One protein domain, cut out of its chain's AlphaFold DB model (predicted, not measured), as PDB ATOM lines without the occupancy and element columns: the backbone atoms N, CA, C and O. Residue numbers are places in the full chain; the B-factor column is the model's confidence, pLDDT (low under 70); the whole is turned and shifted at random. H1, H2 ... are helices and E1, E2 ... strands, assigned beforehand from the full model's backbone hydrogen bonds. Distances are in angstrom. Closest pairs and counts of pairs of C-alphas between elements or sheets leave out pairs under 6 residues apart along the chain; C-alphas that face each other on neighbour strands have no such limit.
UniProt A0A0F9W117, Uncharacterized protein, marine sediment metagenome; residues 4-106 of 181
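Overview. This is residues 4 to 106 of the 181 residues of an uncharacterized protein of marine sediment metagenome (UniProt A0A0F9W117). What does one see first? A strongly twisted sheet of four strands, E2, E1, E6 and E5, has the small hairpin E3 and E4 over part of it as a loose two-sheet sandwich, and the long helix H1 runs out from it as an arm whose residues 4 to 13 stick out. The short H2 packs beside H1, and the unnamed residues 90 to 106 form a tail at the end away from H1. What are the figures? The printed part has 103 residues, in the order H1, E1, E2, E3, E4, E5, H2, E6, of mixed class; the larger sheet is mixed and the hairpin antiparallel. It is loose, with a radius of gyration of the C-alphas of 17.7 A and spans of 66 by 28 by 22 A.

Along the chain. Where are the strands? In the larger sheet, E2 is residues 40 to 46, 19.4 A long, E1 28 to 34, 19.3 A, E6 82 to 89, 20.8 A, and E5 67 to 71, 12.0 A. E3 is residues 51 to 54 and E4 57 to 60. Where are the helices? H1 is residues 4 to 25, 32.4 A long, from C-alpha 4 at (60.787, 40.892, 13.187) to C-alpha 25 at (46.842, 11.767, 10.767), and H2 is residues 75 to 79. Where does E6 end? C-alpha 89 is at (34.721, -1.119, 18.685).

Arrangement. How is the larger sheet paired? The inner strands E1 and E6 are parallel, with N 30 and O 85 at 2.8 A. The edge strand E2 is antiparallel to E1 in a hairpin, with N 31 and O 43 at 2.8 A, and the edge strand E5 is antiparallel to E6, with N 86 and O 67 at 2.7 A. How does the hairpin E3 and E4 stand to it? The two sheets form a sandwich, face to face, with best planes 39 degrees apart; the closest C-alphas of E2 and E3, Val 45 and Val 52, are 7.0 A apart. N 52 and O 59 are 2.8 A apart across the antiparallel E3 and E4. And the helices? H1 only grazes the larger sheet with residues 18 to 25, and touches H2 with residues 17 to 21 alone, the closest C-alphas being those of Ala 21 and Ile 76, 6.9 A apart. In H1 17 of 18 O i to N i+4 pairs are within hydrogen-bond range, in H2 0 of 1, with 2 of 2 O i to N i+3 pairs.

Size, cuts and confidence. How large is it? The two farthest C-alphas, of Ile 4 and Ala 106, are 65.5 A apart; without residues 4 to 13 the body spans 50 by 29 by 22 A. Is it continuous? The printed part has no cut, and no link is long. Where is confidence low? The mean pLDDT of the printed part is 71.9, and 35 residues are under 70, among them 34 to 39, 54 to 58 and 89 to 106.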
ATOM      1  N   ILE A   4      61.613  41.403  14.288       77.50
ATOM      2  CA  ILE A   4      60.787  40.892  13.187       77.50
ATOM      3  C   ILE A   4      61.318  39.552  12.649       77.50
ATOM      4  O   ILE A   4      60.534  38.641  12.390       77.50
ATOM      5  N   THR A   5      62.639  39.390  12.533       78.12
ATOM      6  CA  THR A   5      63.259  38.138  12.062       78.12
ATOM      7  C   THR A   5      63.043  36.984  13.040       78.12
ATOM      8  O   THR A   5      62.762  35.867  12.610       78.12
ATOM      9  N   LEU A   6      63.069  37.246  14.351       76.69
ATOM     10  CA  LEU A   6      62.793  36.236  15.376       76.69
ATOM     11  C   LEU A   6      61.318  35.800  15.361       76.69
ATOM     12  O   LEU A   6      61.029  34.602  15.394       76.69
ATOM     13  N   ILE A   7      60.389  36.755  15.245       80.31
ATOM     14  CA  ILE A   7      58.953  36.463  15.101       80.31
ATOM     15  C   ILE A   7      58.692  35.645  13.832       80.31
ATOM     16  O   ILE A   7      57.955  34.660  13.880       80.31
ATOM     17  N   ALA A   8      59.322  36.009  12.712       79.94
ATOM     18  CA  ALA A   8      59.178  35.287  11.453       79.94
ATOM     19  C   ALA A   8      59.666  33.833  11.567       79.94
ATOM     20  O   ALA A   8      58.956  32.915  11.157       79.94
ATOM     21  N   ILE A   9      60.829  33.601  12.187       82.12
ATOM     22  CA  ILE A   9      61.362  32.249  12.418       82.12
ATOM     23  C   ILE A   9      60.405  31.429  13.296       82.12
ATOM     24  O   ILE A   9      60.057  30.302  12.947       82.12
ATOM     25  N   MET A  10      59.922  32.000  14.402       79.25
ATOM     26  CA  MET A  10      58.960  31.341  15.294       79.25
ATOM     27  C   MET A  10      57.651  30.973  14.582       79.25
ATOM     28  O   MET A  10      57.148  29.860  14.748       79.25
ATOM     29  N   ALA A  11      57.117  31.876  13.755       80.62
ATOM     30  CA  ALA A  11      55.913  31.625  12.970       80.62
ATOM     31  C   ALA A  11      56.114  30.474  11.973       80.62
ATOM     32  O   ALA A  11      55.259  29.592  11.874       80.62
ATOM     33  N   ILE A  12      57.261  30.424  11.287       82.56
ATOM     34  CA  ILE A  12      57.593  29.334  10.358       82.56
ATOM     35  C   ILE A  12      57.652  27.993  11.099       82.56
ATOM     36  O   ILE A  12      57.054  27.018  10.645       82.56
ATOM     37  N   ILE A  13      58.311  27.939  12.261       82.44
ATOM     38  CA  ILE A  13      58.407  26.710  13.061       82.44
ATOM     39  C   ILE A  13      57.009  26.235  13.487       82.44
ATOM     40  O   ILE A  13      56.696  25.051  13.347       82.44
ATOM     41  N   LEU A  14      56.133  27.140  13.938       81.50
ATOM     42  CA  LEU A  14      54.750  26.806  14.302       81.50
ATOM     43  C   LEU A  14      53.955  26.248  13.115       81.50
ATOM     44  O   LEU A  14      53.274  25.232  13.264       81.50
ATOM     45  N   VAL A  15      54.079  26.854  11.931       80.88
ATOM     46  CA  VAL A  15      53.408  26.381  10.710       80.88
ATOM     47  C   VAL A  15      53.911  24.995  10.306       80.88
ATOM     48  O   VAL A  15      53.104  24.115  10.005       80.88
ATOM     49  N   VAL A  16      55.224  24.754  10.358       81.38
ATOM     50  CA  VAL A  16      55.818  23.443  10.047       81.38
ATOM     51  C   VAL A  16      55.349  22.376  11.040       81.38
ATOM     52  O   VAL A  16      54.977  21.275  10.626       81.38
ATOM     53  N   MET A  17      55.302  22.688  12.339       76.31
ATOM     54  CA  MET A  17      54.797  21.764  13.361       76.31
ATOM     55  C   MET A  17      53.312  21.445  13.165       76.31
ATOM     56  O   MET A  17      52.933  20.272  13.192       76.31
ATOM     57  N   ALA A  18      52.477  22.456  12.909       74.88
ATOM     58  CA  ALA A  18      51.055  22.269  12.630       74.88
ATOM     59  C   ALA A  18      50.835  21.431  11.359       74.88
ATOM     60  O   ALA A  18      49.997  20.523  11.335       74.88
ATOM     61  N   TRP A  19      51.627  21.677  10.313       78.19
ATOM     62  CA  TRP A  19      51.548  20.931   9.062       78.19
ATOM     63  C   TRP A  19      51.981  19.470   9.229       78.19
ATOM     64  O   TRP A  19      51.243  18.568   8.826       78.19
ATOM     65  N   SER A  20      53.116  19.223   9.888       76.88
ATOM     66  CA  SER A  20      53.631  17.879  10.193       76.88
ATOM     67  C   SER A  20      52.669  17.069  11.067       76.88
ATOM     68  O   SER A  20      52.446  15.873  10.849       76.88
ATOM     69  N   ALA A  21      52.026  17.722  12.037       71.00
ATOM     70  CA  ALA A  21      50.981  17.086  12.819       71.00
ATOM     71  C   ALA A  21      49.826  16.640  11.914       71.00
ATOM     72  O   ALA A  21      49.272  15.558  12.111       71.00
ATOM     73  N   ASN A  22      49.409  17.481  10.963       72.81
ATOM     74  CA  ASN A  22      48.223  17.247  10.133       72.81
ATOM     75  C   ASN A  22      48.453  16.137   9.103       72.81
ATOM     76  O   ASN A  22      47.626  15.238   8.942       72.81
ATOM     77  N   THR A  23      49.612  16.132   8.444       73.94
ATOM     78  CA  THR A  23      49.957  15.121   7.431       73.94
ATOM     79  C   THR A  23      49.992  13.708   8.007       73.94
ATOM     80  O   THR A  23      49.542  12.765   7.357       73.94
ATOM     81  N   ASN A  24      50.444  13.549   9.251       69.88
ATOM     82  CA  ASN A  24      50.590  12.239   9.882       69.88
ATOM     83  C   ASN A  24      49.265  11.539  10.228       69.88
ATOM     84  O   ASN A  24      49.248  10.306  10.361       69.88
ATOM     85  N   LYS A  25      48.169  12.289  10.390       76.50
ATOM     86  CA  LYS A  25      46.842  11.767  10.767       76.50
ATOM     87  C   LYS A  25      45.810  11.858   9.645       76.50
ATOM     88  O   LYS A  25      44.782  11.185   9.716       76.50
ATOM     89  N   ARG A  26      46.109  12.609   8.582       71.56
ATOM     90  CA  ARG A  26      45.286  12.674   7.373       71.56
ATOM     91  C   ARG A  26      45.123  11.277   6.757       71.56
ATOM     92  O   ARG A  26      46.073  10.499   6.689       71.56
ATOM     93  N   ASN A  27      43.908  10.957   6.314       81.62
ATOM     94  CA  ASN A  27      43.533   9.672   5.700       81.62
ATOM     95  C   ASN A  27      43.723   8.441   6.604       81.62
ATOM     96  O   ASN A  27      43.911   7.324   6.108       81.62
ATOM     97  N   LYS A  28      43.674   8.624   7.928       88.19
ATOM     98  CA  LYS A  28      43.674   7.522   8.891       88.19
ATOM     99  C   LYS A  28      42.399   7.541   9.726       88.19
ATOM    100  O   LYS A  28      41.911   8.601  10.101       88.19
ATOM    101  N   ILE A  29      41.897   6.350  10.022       87.00
ATOM    102  CA  ILE A  29      40.821   6.117  10.975       87.00
ATOM    103  C   ILE A  29      41.479   5.709  12.290       87.00
ATOM    104  O   ILE A  29      42.319   4.806  12.336       87.00
ATOM    105  N   TYR A  30      41.127   6.413  13.352       89.62
ATOM    106  CA  TYR A  30      41.477   6.071  14.712       89.62
ATOM    107  C   TYR A  30      40.514   4.996  15.217       89.62
ATOM    108  O   TYR A  30      39.357   5.269  15.519       89.62
ATOM    109  N   CYS A  31      40.984   3.757  15.273       85.06
ATOM    110  CA  CYS A  31      40.202   2.626  15.744       85.06
ATOM    111  C   CYS A  31      40.537   2.346  17.206       85.06
ATOM    112  O   CYS A  31      41.718   2.278  17.572       85.06
ATOM    113  N   THR A  32      39.516   2.119  18.029       83.00
ATOM    114  CA  THR A  32      39.729   1.730  19.426       83.00
ATOM    115  C   THR A  32      38.994   0.459  19.784       83.00
ATOM    116  O   THR A  32      37.881   0.226  19.328       83.00
ATOM    117  N   PHE A  33      39.635  -0.371  20.597       76.81
ATOM    118  CA  PHE A  33      39.069  -1.608  21.107       76.81
ATOM    119  C   PHE A  33      39.253  -1.647  22.618       76.81
ATOM    120  O   PHE A  33      40.351  -1.414  23.128       76.81
ATOM    121  N   ARG A  34      38.173  -1.916  23.349       67.31
ATOM    122  CA  ARG A  34      38.211  -2.012  24.808       67.31
ATOM    123  C   ARG A  34      38.163  -3.476  25.223       67.31
ATOM    124  O   ARG A  34      37.156  -4.141  25.012       67.31
ATOM    125  N   ARG A  35      39.244  -3.950  25.846       58.47
ATOM    126  CA  ARG A  35      39.311  -5.291  26.439       58.47
ATOM    127  C   ARG A  35      38.447  -5.384  27.704       58.47
ATOM    128  O   ARG A  35      38.133  -4.373  28.339       58.47
ATOM    129  N   VAL A  36      38.161  -6.618  28.124       53.69
ATOM    130  CA  VAL A  36      37.449  -6.959  29.374       53.69
ATOM    131  C   VAL A  36      38.120  -6.336  30.605       53.69
ATOM    132  O   VAL A  36      37.456  -5.764  31.466       53.69
ATOM    133  N   ASN A  37      39.455  -6.328  30.644       56.94
ATOM    134  CA  ASN A  37      40.250  -5.705  31.710       56.94
ATOM    135  C   ASN A  37      40.267  -4.158  31.665       56.94
ATOM    136  O   ASN A  37      41.105  -3.531  32.307       56.94
ATOM    137  N   LYS A  38      39.383  -3.529  30.876       58.12
ATOM    138  CA  LYS A  38      39.280  -2.077  30.653       58.12
ATOM    139  C   LYS A  38      40.496  -1.434  29.977       58.12
ATOM    140  O   LYS A  38      40.487  -0.214  29.807       58.12
ATOM    141  N   THR A  39      41.489  -2.207  29.538       62.62
ATOM    142  CA  THR A  39      42.576  -1.659  28.721       62.62
ATOM    143  C   THR A  39      42.044  -1.282  27.343       62.62
ATOM    144  O   THR A  39      41.250  -2.003  26.731       62.62
ATOM    145  N   LYS A  40      42.438  -0.094  26.886       73.69
ATOM    146  CA  LYS A  40      42.053   0.441  25.585       73.69
ATOM    147  C   LYS A  40      43.217   0.232  24.629       73.69
ATOM    148  O   LYS A  40      44.299   0.768  24.848       73.69
ATOM    149  N   ILE A  41      42.984  -0.551  23.587       77.75
ATOM    150  CA  ILE A  41      43.914  -0.702  22.476       77.75
ATOM    151  C   ILE A  41      43.524   0.318  21.426       77.75
ATOM    152  O   ILE A  41      42.354   0.466  21.074       77.75
ATOM    153  N   GLU A  42      44.518   1.037  20.938       87.50
ATOM    154  CA  GLU A  42      44.326   2.162  20.045       87.50
ATOM    155  C   GLU A  42      45.206   1.958  18.823       87.50
ATOM    156  O   GLU A  42      46.402   1.692  18.948       87.50
ATOM    157  N   LYS A  43      44.621   2.058  17.629       86.88
ATOM    158  CA  LYS A  43      45.365   1.856  16.389       86.88
ATOM    159  C   LYS A  43      44.881   2.808  15.316       86.88
ATOM    160  O   LYS A  43      43.688   2.933  15.068       86.88
ATOM    161  N   PHE A  44      45.829   3.451  14.647       88.94
ATOM    162  CA  PHE A  44      45.544   4.204  13.436       88.94
ATOM    163  C   PHE A  44      45.641   3.274  12.235       88.94
ATOM    164  O   PHE A  44      46.663   2.620  12.025       88.94
ATOM    165  N   VAL A  45      44.584   3.241  11.441       89.62
ATOM    166  CA  VAL A  45      44.481   2.409  10.244       89.62
ATOM    167  C   VAL A  45      44.257   3.322   9.045       89.62
ATOM    168  O   VAL A  45      43.677   4.392   9.191       89.62
ATOM    169  N   LYS A  46      44.746   2.958   7.856       89.38
ATOM    170  CA  LYS A  46      44.475   3.744   6.642       89.38
ATOM    171  C   LYS A  46      42.968   3.752   6.368       89.38
ATOM    172  O   LYS A  46      42.306   2.738   6.549       89.38
ATOM    173  N   MET A  47      42.438   4.869   5.879       85.69
ATOM    174  CA  MET A  47      41.011   5.000   5.555       85.69
ATOM    175  C   MET A  47      40.556   4.045   4.438       85.69
ATOM    176  O   MET A  47      39.382   3.714   4.346       85.69
ATOM    177  N   THR A  48      41.494   3.556   3.621       85.19
ATOM    178  CA  THR A  48      41.256   2.542   2.582       85.19
ATOM    179  C   THR A  48      41.188   1.108   3.115       85.19
ATOM    180  O   THR A  48      40.838   0.191   2.373       85.19
ATOM    181  N   SER A  49      41.551   0.874   4.378       84.81
ATOM    182  CA  SER A  49      41.499  -0.460   4.968       84.81
ATOM    183  C   SER A  49      40.053  -0.880   5.219       84.81
ATOM    184  O   SER A  49      39.248  -0.110   5.731       84.81
ATOM    185  N   ARG A  50      39.734  -2.134   4.890       83.19
ATOM    186  CA  ARG A  50      38.401  -2.719   5.123       83.19
ATOM    187  C   ARG A  50      38.248  -3.328   6.516       83.19
ATOM    188  O   ARG A  50      37.132  -3.556   6.961       83.19
ATOM    189  N   PHE A  51      39.361  -3.597   7.191       80.69
ATOM    190  CA  PHE A  51      39.389  -4.251   8.491       80.69
ATOM    191  C   PHE A  51      40.546  -3.740   9.350       80.69
ATOM    192  O   PHE A  51      41.523  -3.177   8.849       80.69
ATOM    193  N   VAL A  52      40.453  -3.996  10.649       81.81
ATOM    194  CA  VAL A  52      41.496  -3.757  11.644       81.81
ATOM    195  C   VAL A  52      41.712  -5.022  12.463       81.81
ATOM    196  O   VAL A  52      40.764  -5.721  12.796       81.81
ATOM    197  N   ILE A  53      42.968  -5.333  12.775       72.50
ATOM    198  CA  ILE A  53      43.307  -6.476  13.625       72.50
ATOM    199  C   ILE A  53      43.598  -5.968  15.034       72.50
ATOM    200  O   ILE A  53      44.524  -5.165  15.215       72.50
ATOM    201  N   PHE A  54      42.828  -6.463  16.000       67.12
ATOM    202  CA  PHE A  54      43.034  -6.282  17.437       67.12
ATOM    203  C   PHE A  54      43.103  -7.657  18.096       67.12
ATOM    204  O   PHE A  54      42.239  -8.487  17.842       67.12
ATOM    205  N   ASP A  55      44.124  -7.905  18.917       66.88
ATOM    206  CA  ASP A  55      44.295  -9.161  19.673       66.88
ATOM    207  C   ASP A  55      44.173 -10.440  18.834       66.88
ATOM    208  O   ASP A  55      43.604 -11.434  19.267       66.88
ATOM    209  N   GLY A  56      44.678 -10.406  17.597       60.25
ATOM    210  CA  GLY A  56      44.577 -11.542  16.680       60.25
ATOM    211  C   GLY A  56      43.170 -11.782  16.120       60.25
ATOM    212  O   GLY A  56      42.984 -12.745  15.394       60.25
ATOM    213  N   GLY A  57      42.193 -10.916  16.398       61.00
ATOM    214  CA  GLY A  57      40.872 -10.909  15.770       61.00
ATOM    215  C   GLY A  57      40.763  -9.826  14.699       61.00
ATOM    216  O   GLY A  57      41.250  -8.707  14.876       61.00
ATOM    217  N   LYS A  58      40.121 -10.145  13.573       64.56
ATOM    218  CA  LYS A  58      39.905  -9.219  12.454       64.56
ATOM    219  C   LYS A  58      38.520  -8.581  12.547       64.56
ATOM    220  O   LYS A  58      37.521  -9.277  12.479       64.56
ATOM    221  N   TYR A  59      38.450  -7.263  12.665       71.81
ATOM    222  CA  TYR A  59      37.202  -6.511  12.792       71.81
ATOM    223  C   TYR A  59      36.954  -5.671  11.544       71.81
ATOM    224  O   TYR A  59      37.841  -4.934  11.113       71.81
ATOM    225  N   ASP A  60      35.750  -5.748  10.985       73.19
ATOM    226  CA  ASP A  60      35.381  -4.956   9.814       73.19
ATOM    227  C   ASP A  60      35.211  -3.474  10.151       73.19
ATOM    228  O   ASP A  60      34.601  -3.094  11.154       73.19
ATOM    229  N   ILE A  61      35.712  -2.620   9.263       81.69
ATOM    230  CA  ILE A  61      35.506  -1.178   9.330       81.69
ATOM    231  C   ILE A  61      34.179  -0.878   8.639       81.69
ATOM    232  O   ILE A  61      34.054  -1.012   7.425       81.69
ATOM    233  N   ILE A  62      33.179  -0.476   9.426       77.31
ATOM    234  CA  ILE A  62      31.848  -0.111   8.934       77.31
ATOM    235  C   ILE A  62      31.812   1.410   8.734       77.31
ATOM    236  O   ILE A  62      31.795   2.132   9.734       77.31
ATOM    237  N   PRO A  63      31.754   1.921   7.487       75.31
ATOM    238  CA  PRO A  63      31.823   3.359   7.229       75.31
ATOM    239  C   PRO A  63      30.720   4.164   7.923       75.31
ATOM    240  O   PRO A  63      30.973   5.267   8.391       75.31
ATOM    241  N   SER A  64      29.517   3.594   8.067       69.31
ATOM    242  CA  SER A  64      28.377   4.260   8.717       69.31
ATOM    243  C   SER A  64      28.525   4.455  10.229       69.31
ATOM    244  O   SER A  64      27.750   5.204  10.815       69.31
ATOM    245  N   ARG A  65      29.494   3.792  10.876       67.44
ATOM    246  CA  ARG A  65      29.787   3.952  12.312       67.44
ATOM    247  C   ARG A  65      30.981   4.868  12.579       67.44
ATOM    248  O   ARG A  65      31.326   5.075  13.740       67.44
ATOM    249  N   ILE A  66      31.628   5.375  11.531       77.69
ATOM    250  CA  ILE A  66      32.745   6.303  11.679       77.69
ATOM    251  C   ILE A  66      32.187   7.629  12.188       77.69
ATOM    252  O   ILE A  66      31.375   8.275  11.529       77.69
ATOM    253  N   THR A  67      32.632   8.029  13.370       77.38
ATOM    254  CA  THR A  67      32.388   9.357  13.927       77.38
ATOM    255  C   THR A  67      33.631  10.211  13.743       77.38
ATOM    256  O   THR A  67      34.673   9.732  13.304       77.38
ATOM    257  N   PHE A  68      33.547  11.492  14.064       77.50
ATOM    258  CA  PHE A  68      34.716  12.357  14.080       77.50
ATOM    259  C   PHE A  68      34.929  12.885  15.487       77.50
ATOM    260  O   PHE A  68      33.976  13.271  16.164       77.50
ATOM    261  N   ILE A  69      36.183  12.883  15.927       79.94
ATOM    262  CA  ILE A  69      36.570  13.392  17.240       79.94
ATOM    263  C   ILE A  69      37.712  14.387  17.099       79.94
ATOM    264  O   ILE A  69      38.545  14.291  16.193       79.94
ATOM    265  N   TRP A  70      37.782  15.302  18.059       75.69
ATOM    266  CA  TRP A  70      38.953  16.137  18.262       75.69
ATOM    267  C   TRP A  70      40.065  15.316  18.913       75.69
ATOM    268  O   TRP A  70      39.998  14.954  20.090       75.69
ATOM    269  N   TRP A  71      41.096  15.005  18.136       79.75
ATOM    270  CA  TRP A  71      42.289  14.327  18.613       79.75
ATOM    271  C   TRP A  71      43.237  15.319  19.278       79.75
ATOM    272  O   TRP A  71      43.798  16.190  18.613       79.75
ATOM    273  N   ASN A  72      43.444  15.147  20.582       76.12
ATOM    274  CA  ASN A  72      44.285  16.011  21.411       76.12
ATOM    275  C   ASN A  72      45.348  15.237  22.210       76.12
ATOM    276  O   ASN A  72      45.879  15.745  23.196       76.12
ATOM    277  N   LYS A  73      45.645  13.984  21.834       76.50
ATOM    278  CA  LYS A  73      46.676  13.198  22.526       76.50
ATOM    279  C   LYS A  73      48.063  13.478  21.948       76.50
ATOM    280  O   LYS A  73      48.288  13.249  20.758       76.50
ATOM    281  N   GLY A  74      48.988  13.873  22.823       70.69
ATOM    282  CA  GLY A  74      50.370  14.234  22.499       70.69
ATOM    283  C   GLY A  74      50.586  15.749  22.475       70.69
ATOM    284  O   GLY A  74      49.660  16.502  22.191       70.69
ATOM    285  N   LEU A  75      51.817  16.185  22.754       67.75
ATOM    286  CA  LEU A  75      52.165  17.593  22.994       67.75
ATOM    287  C   LEU A  75      51.777  18.528  21.838       67.75
ATOM    288  O   LEU A  75      51.143  19.556  22.045       67.75
ATOM    289  N   ILE A  76      52.083  18.129  20.603       68.69
ATOM    290  CA  ILE A  76      51.764  18.929  19.411       68.69
ATOM    291  C   ILE A  76      50.246  18.977  19.170       68.69
ATOM    292  O   ILE A  76      49.704  20.014  18.801       68.69
ATOM    293  N   HIS A  77      49.537  17.876  19.429       70.81
ATOM    294  CA  HIS A  77      48.090  17.780  19.216       70.81
ATOM    295  C   HIS A  77      47.261  18.451  20.323       70.81
ATOM    296  O   HIS A  77      46.077  18.699  20.121       70.81
ATOM    297  N   GLN A  78      47.852  18.756  21.482       71.75
ATOM    298  CA  GLN A  78      47.212  19.596  22.501       71.75
ATOM    299  C   GLN A  78      47.161  21.066  22.067       71.75
ATOM    300  O   GLN A  78      46.170  21.738  22.332       71.75
ATOM    301  N   LEU A  79      48.204  21.544  21.381       68.00
ATOM    302  CA  LEU A  79      48.269  22.905  20.837       68.00
ATOM    303  C   LEU A  79      47.501  23.032  19.515       68.00
ATOM    304  O   LEU A  79      46.854  24.043  19.266       68.00
ATOM    305  N   PHE A  80      47.538  21.983  18.692       74.44
ATOM    306  CA  PHE A  80      46.872  21.926  17.393       74.44
ATOM    307  C   PHE A  80      45.970  20.686  17.323       74.44
ATOM    308  O   PHE A  80      46.362  19.666  16.739       74.44
ATOM    309  N   PRO A  81      44.778  20.734  17.951       73.00
ATOM    310  CA  PRO A  81      43.847  19.617  17.926       73.00
ATOM    311  C   PRO A  81      43.363  19.364  16.500       73.00
ATOM    312  O   PRO A  81      43.199  20.284  15.698       73.00
ATOM    313  N   GLN A  82      43.134  18.094  16.176       77.94
ATOM    314  CA  GLN A  82      42.794  17.684  14.814       77.94
ATOM    315  C   GLN A  82      41.464  16.968  14.745       77.94
ATOM    316  O   GLN A  82      41.155  16.142  15.601       77.94
ATOM    317  N   TRP A  83      40.720  17.228  13.675       76.62
ATOM    318  CA  TRP A  83      39.572  16.409  13.305       76.62
ATOM    319  C   TRP A  83      40.051  15.086  12.730       76.62
ATOM    320  O   TRP A  83      40.654  15.041  11.658       76.62
ATOM    321  N   VAL A  84      39.777  14.003  13.450       81.50
ATOM    322  CA  VAL A  84      40.164  12.653  13.049       81.50
ATOM    323  C   VAL A  84      38.922  11.774  12.995       81.50
ATOM    324  O   VAL A  84      38.092  11.795  13.905       81.50
ATOM    325  N   ALA A  85      38.810  10.985  11.927       81.31
ATOM    326  CA  ALA A  85      37.813   9.928  11.819       81.31
ATOM    327  C   ALA A  85      38.081   8.864  12.893       81.31
ATOM    328  O   ALA A  85      39.186   8.334  12.972       81.31
ATOM    329  N   SER A  86      37.089   8.544  13.709       81.62
ATOM    330  CA  SER A  86      37.164   7.609  14.826       81.62
ATOM    331  C   SER A  86      36.169   6.475  14.642       81.62
ATOM    332  O   SER A  86      35.048   6.682  14.184       81.62
ATOM    333  N   LEU A  87      36.568   5.270  15.028       78.31
ATOM    334  CA  LEU A  87      35.700   4.104  15.064       78.31
ATOM    335  C   LEU A  87      35.936   3.341  16.367       78.31
ATOM    336  O   LEU A  87      36.988   2.731  16.570       78.31
ATOM    337  N   ASP A  88      34.938   3.371  17.244       73.50
ATOM    338  CA  ASP A  88      34.990   2.675  18.524       73.50
ATOM    339  C   ASP A  88      34.354   1.289  18.400       73.50
ATOM    340  O   ASP A  88      33.157   1.136  18.144       73.50
ATOM    341  N   PHE A  89      35.173   0.257  18.601       68.25
ATOM    342  CA  PHE A  89      34.721  -1.119  18.685       68.25
ATOM    343  C   PHE A  89      34.315  -1.433  20.125       68.25
ATOM    344  O   PHE A  89      35.111  -1.320  21.061       68.25
ATOM    345  N   THR A  90      33.054  -1.824  20.296       57.66
ATOM    346  CA  THR A  90      32.471  -2.194  21.593       57.66
ATOM    347  C   THR A  90      31.887  -3.602  21.520       57.66
ATOM    348  O   THR A  90      31.909  -4.237  20.467       57.66
ATOM    349  N   TRP A  91      31.308  -4.082  22.619       45.91
ATOM    350  CA  TRP A  91      30.575  -5.353  22.686       45.91
ATOM    351  C   TRP A  91      29.426  -5.475  21.666       45.91
ATOM    352  O   TRP A  91      28.934  -6.569  21.419       45.91
ATOM    353  N   SER A  92      28.999  -4.356  21.073       44.09
ATOM    354  CA  SER A  92      27.956  -4.279  20.041       44.09
ATOM    355  C   SER A  92      28.509  -4.247  18.601       44.09
ATOM    356  O   SER A  92      27.760  -4.078  17.627       44.09
ATOM    357  N   SER A  93      29.830  -4.342  18.435       49.84
ATOM    358  CA  SER A  93      30.474  -4.448  17.125       49.84
ATOM    359  C   SER A  93      30.336  -5.860  16.557       49.84
ATOM    360  O   SER A  93      30.176  -6.825  17.301       49.84
ATOM    361  N   ARG A  94      30.362  -5.985  15.220       53.44
ATOM    362  CA  ARG A  94      30.326  -7.297  14.555       53.44
ATOM    363  C   ARG A  94      31.447  -8.189  15.101       53.44
ATOM    364  O   ARG A  94      32.536  -7.692  15.394       53.44
ATOM    365  N   TRP A  95      31.145  -9.479  15.241       56.72
ATOM    366  CA  TRP A  95      32.077 -10.484  15.749       56.72
ATOM    367  C   TRP A  95      33.389 -10.469  14.957       56.72
ATOM    368  O   TRP A  95      33.351 -10.257  13.741       56.72
ATOM    369  N   PRO A  96      34.539 -10.682  15.618       55.84
ATOM    370  CA  PRO A  96      35.803 -10.780  14.915       55.84
ATOM    371  C   PRO A  96      35.789 -11.960  13.935       55.84
ATOM    372  O   PRO A  96      35.137 -12.979  14.144       55.84
ATOM    373  N   HIS A  97      36.537 -11.815  12.855       52.09
ATOM    374  CA  HIS A  97      36.830 -12.866  11.900       52.09
ATOM    375  C   HIS A  97      38.198 -13.471  12.212       52.09
ATOM    376  O   HIS A  97      39.078 -12.796  12.765       52.09
ATOM    377  N   ASP A  98      38.401 -14.722  11.806       46.75
ATOM    378  CA  ASP A  98      39.742 -15.298  11.720       46.75
ATOM    379  C   ASP A  98      40.590 -14.426  10.760       46.75
ATOM    380  O   ASP A  98      40.171 -14.197   9.612       46.75
ATOM    381  N   PRO A  99      41.764 -13.915  11.188       47.69
ATOM    382  CA  PRO A  99      42.650 -13.112  10.344       47.69
ATOM    383  C   PRO A  99      43.025 -13.784   9.024       47.69
ATOM    384  O   PRO A  99      43.200 -13.084   8.025       47.69
ATOM    385  N   ASN A 100      43.123 -15.116   9.029       49.19
ATOM    386  CA  ASN A 100      43.620 -15.925   7.923       49.19
ATOM    387  C   ASN A 100      42.497 -16.474   7.043       49.19
ATOM    388  O   ASN A 100      42.722 -16.714   5.859       49.19
ATOM    389  N   LYS A 101      41.295 -16.681   7.600       49.56
ATOM    390  CA  LYS A 101      40.221 -17.404   6.900       49.56
ATOM    391  C   LYS A 101      38.932 -16.618   6.667       49.56
ATOM    392  O   LYS A 101      38.029 -17.162   6.052       49.56
ATOM    393  N   LEU A 102      38.818 -15.361   7.115       52.28
ATOM    394  CA  LEU A 102      37.617 -14.507   6.954       52.28
ATOM    395  C   LEU A 102      36.294 -15.091   7.505       52.28
ATOM    396  O   LEU A 102      35.287 -14.385   7.524       52.28
ATOM    397  N   HIS A 103      36.280 -16.324   8.010       46.50
ATOM    398  CA  HIS A 103      35.143 -16.916   8.702       46.50
ATOM    399  C   HIS A 103      34.893 -16.194  10.028       46.50
ATOM    400  O   HIS A 103      35.828 -15.773  10.715       46.50
ATOM    401  N   VAL A 104      33.615 -16.027  10.365       49.75
ATOM    402  CA  VAL A 104      33.179 -15.452  11.641       49.75
ATOM    403  C   VAL A 104      33.533 -16.448  12.744       49.75
ATOM    404  O   VAL A 104      33.127 -17.603  12.666       49.75
ATOM    405  N   THR A 105      34.260 -16.034  13.785       53.12
ATOM    406  CA  THR A 105      34.714 -16.966  14.842       53.12
ATOM    407  C   THR A 105      33.587 -17.520  15.725       53.12
ATOM    408  O   THR A 105      33.815 -18.471  16.465       53.12
ATOM    409  N   ALA A 106      32.362 -16.990  15.629       52.97
ATOM    410  CA  ALA A 106      31.169 -17.488  16.324       52.97
ATOM    411  C   ALA A 106      29.981 -17.632  15.353       52.97
ATOM    412  O   ALA A 106      29.135 -16.742  15.217       52.97
TER     413      ALA A 106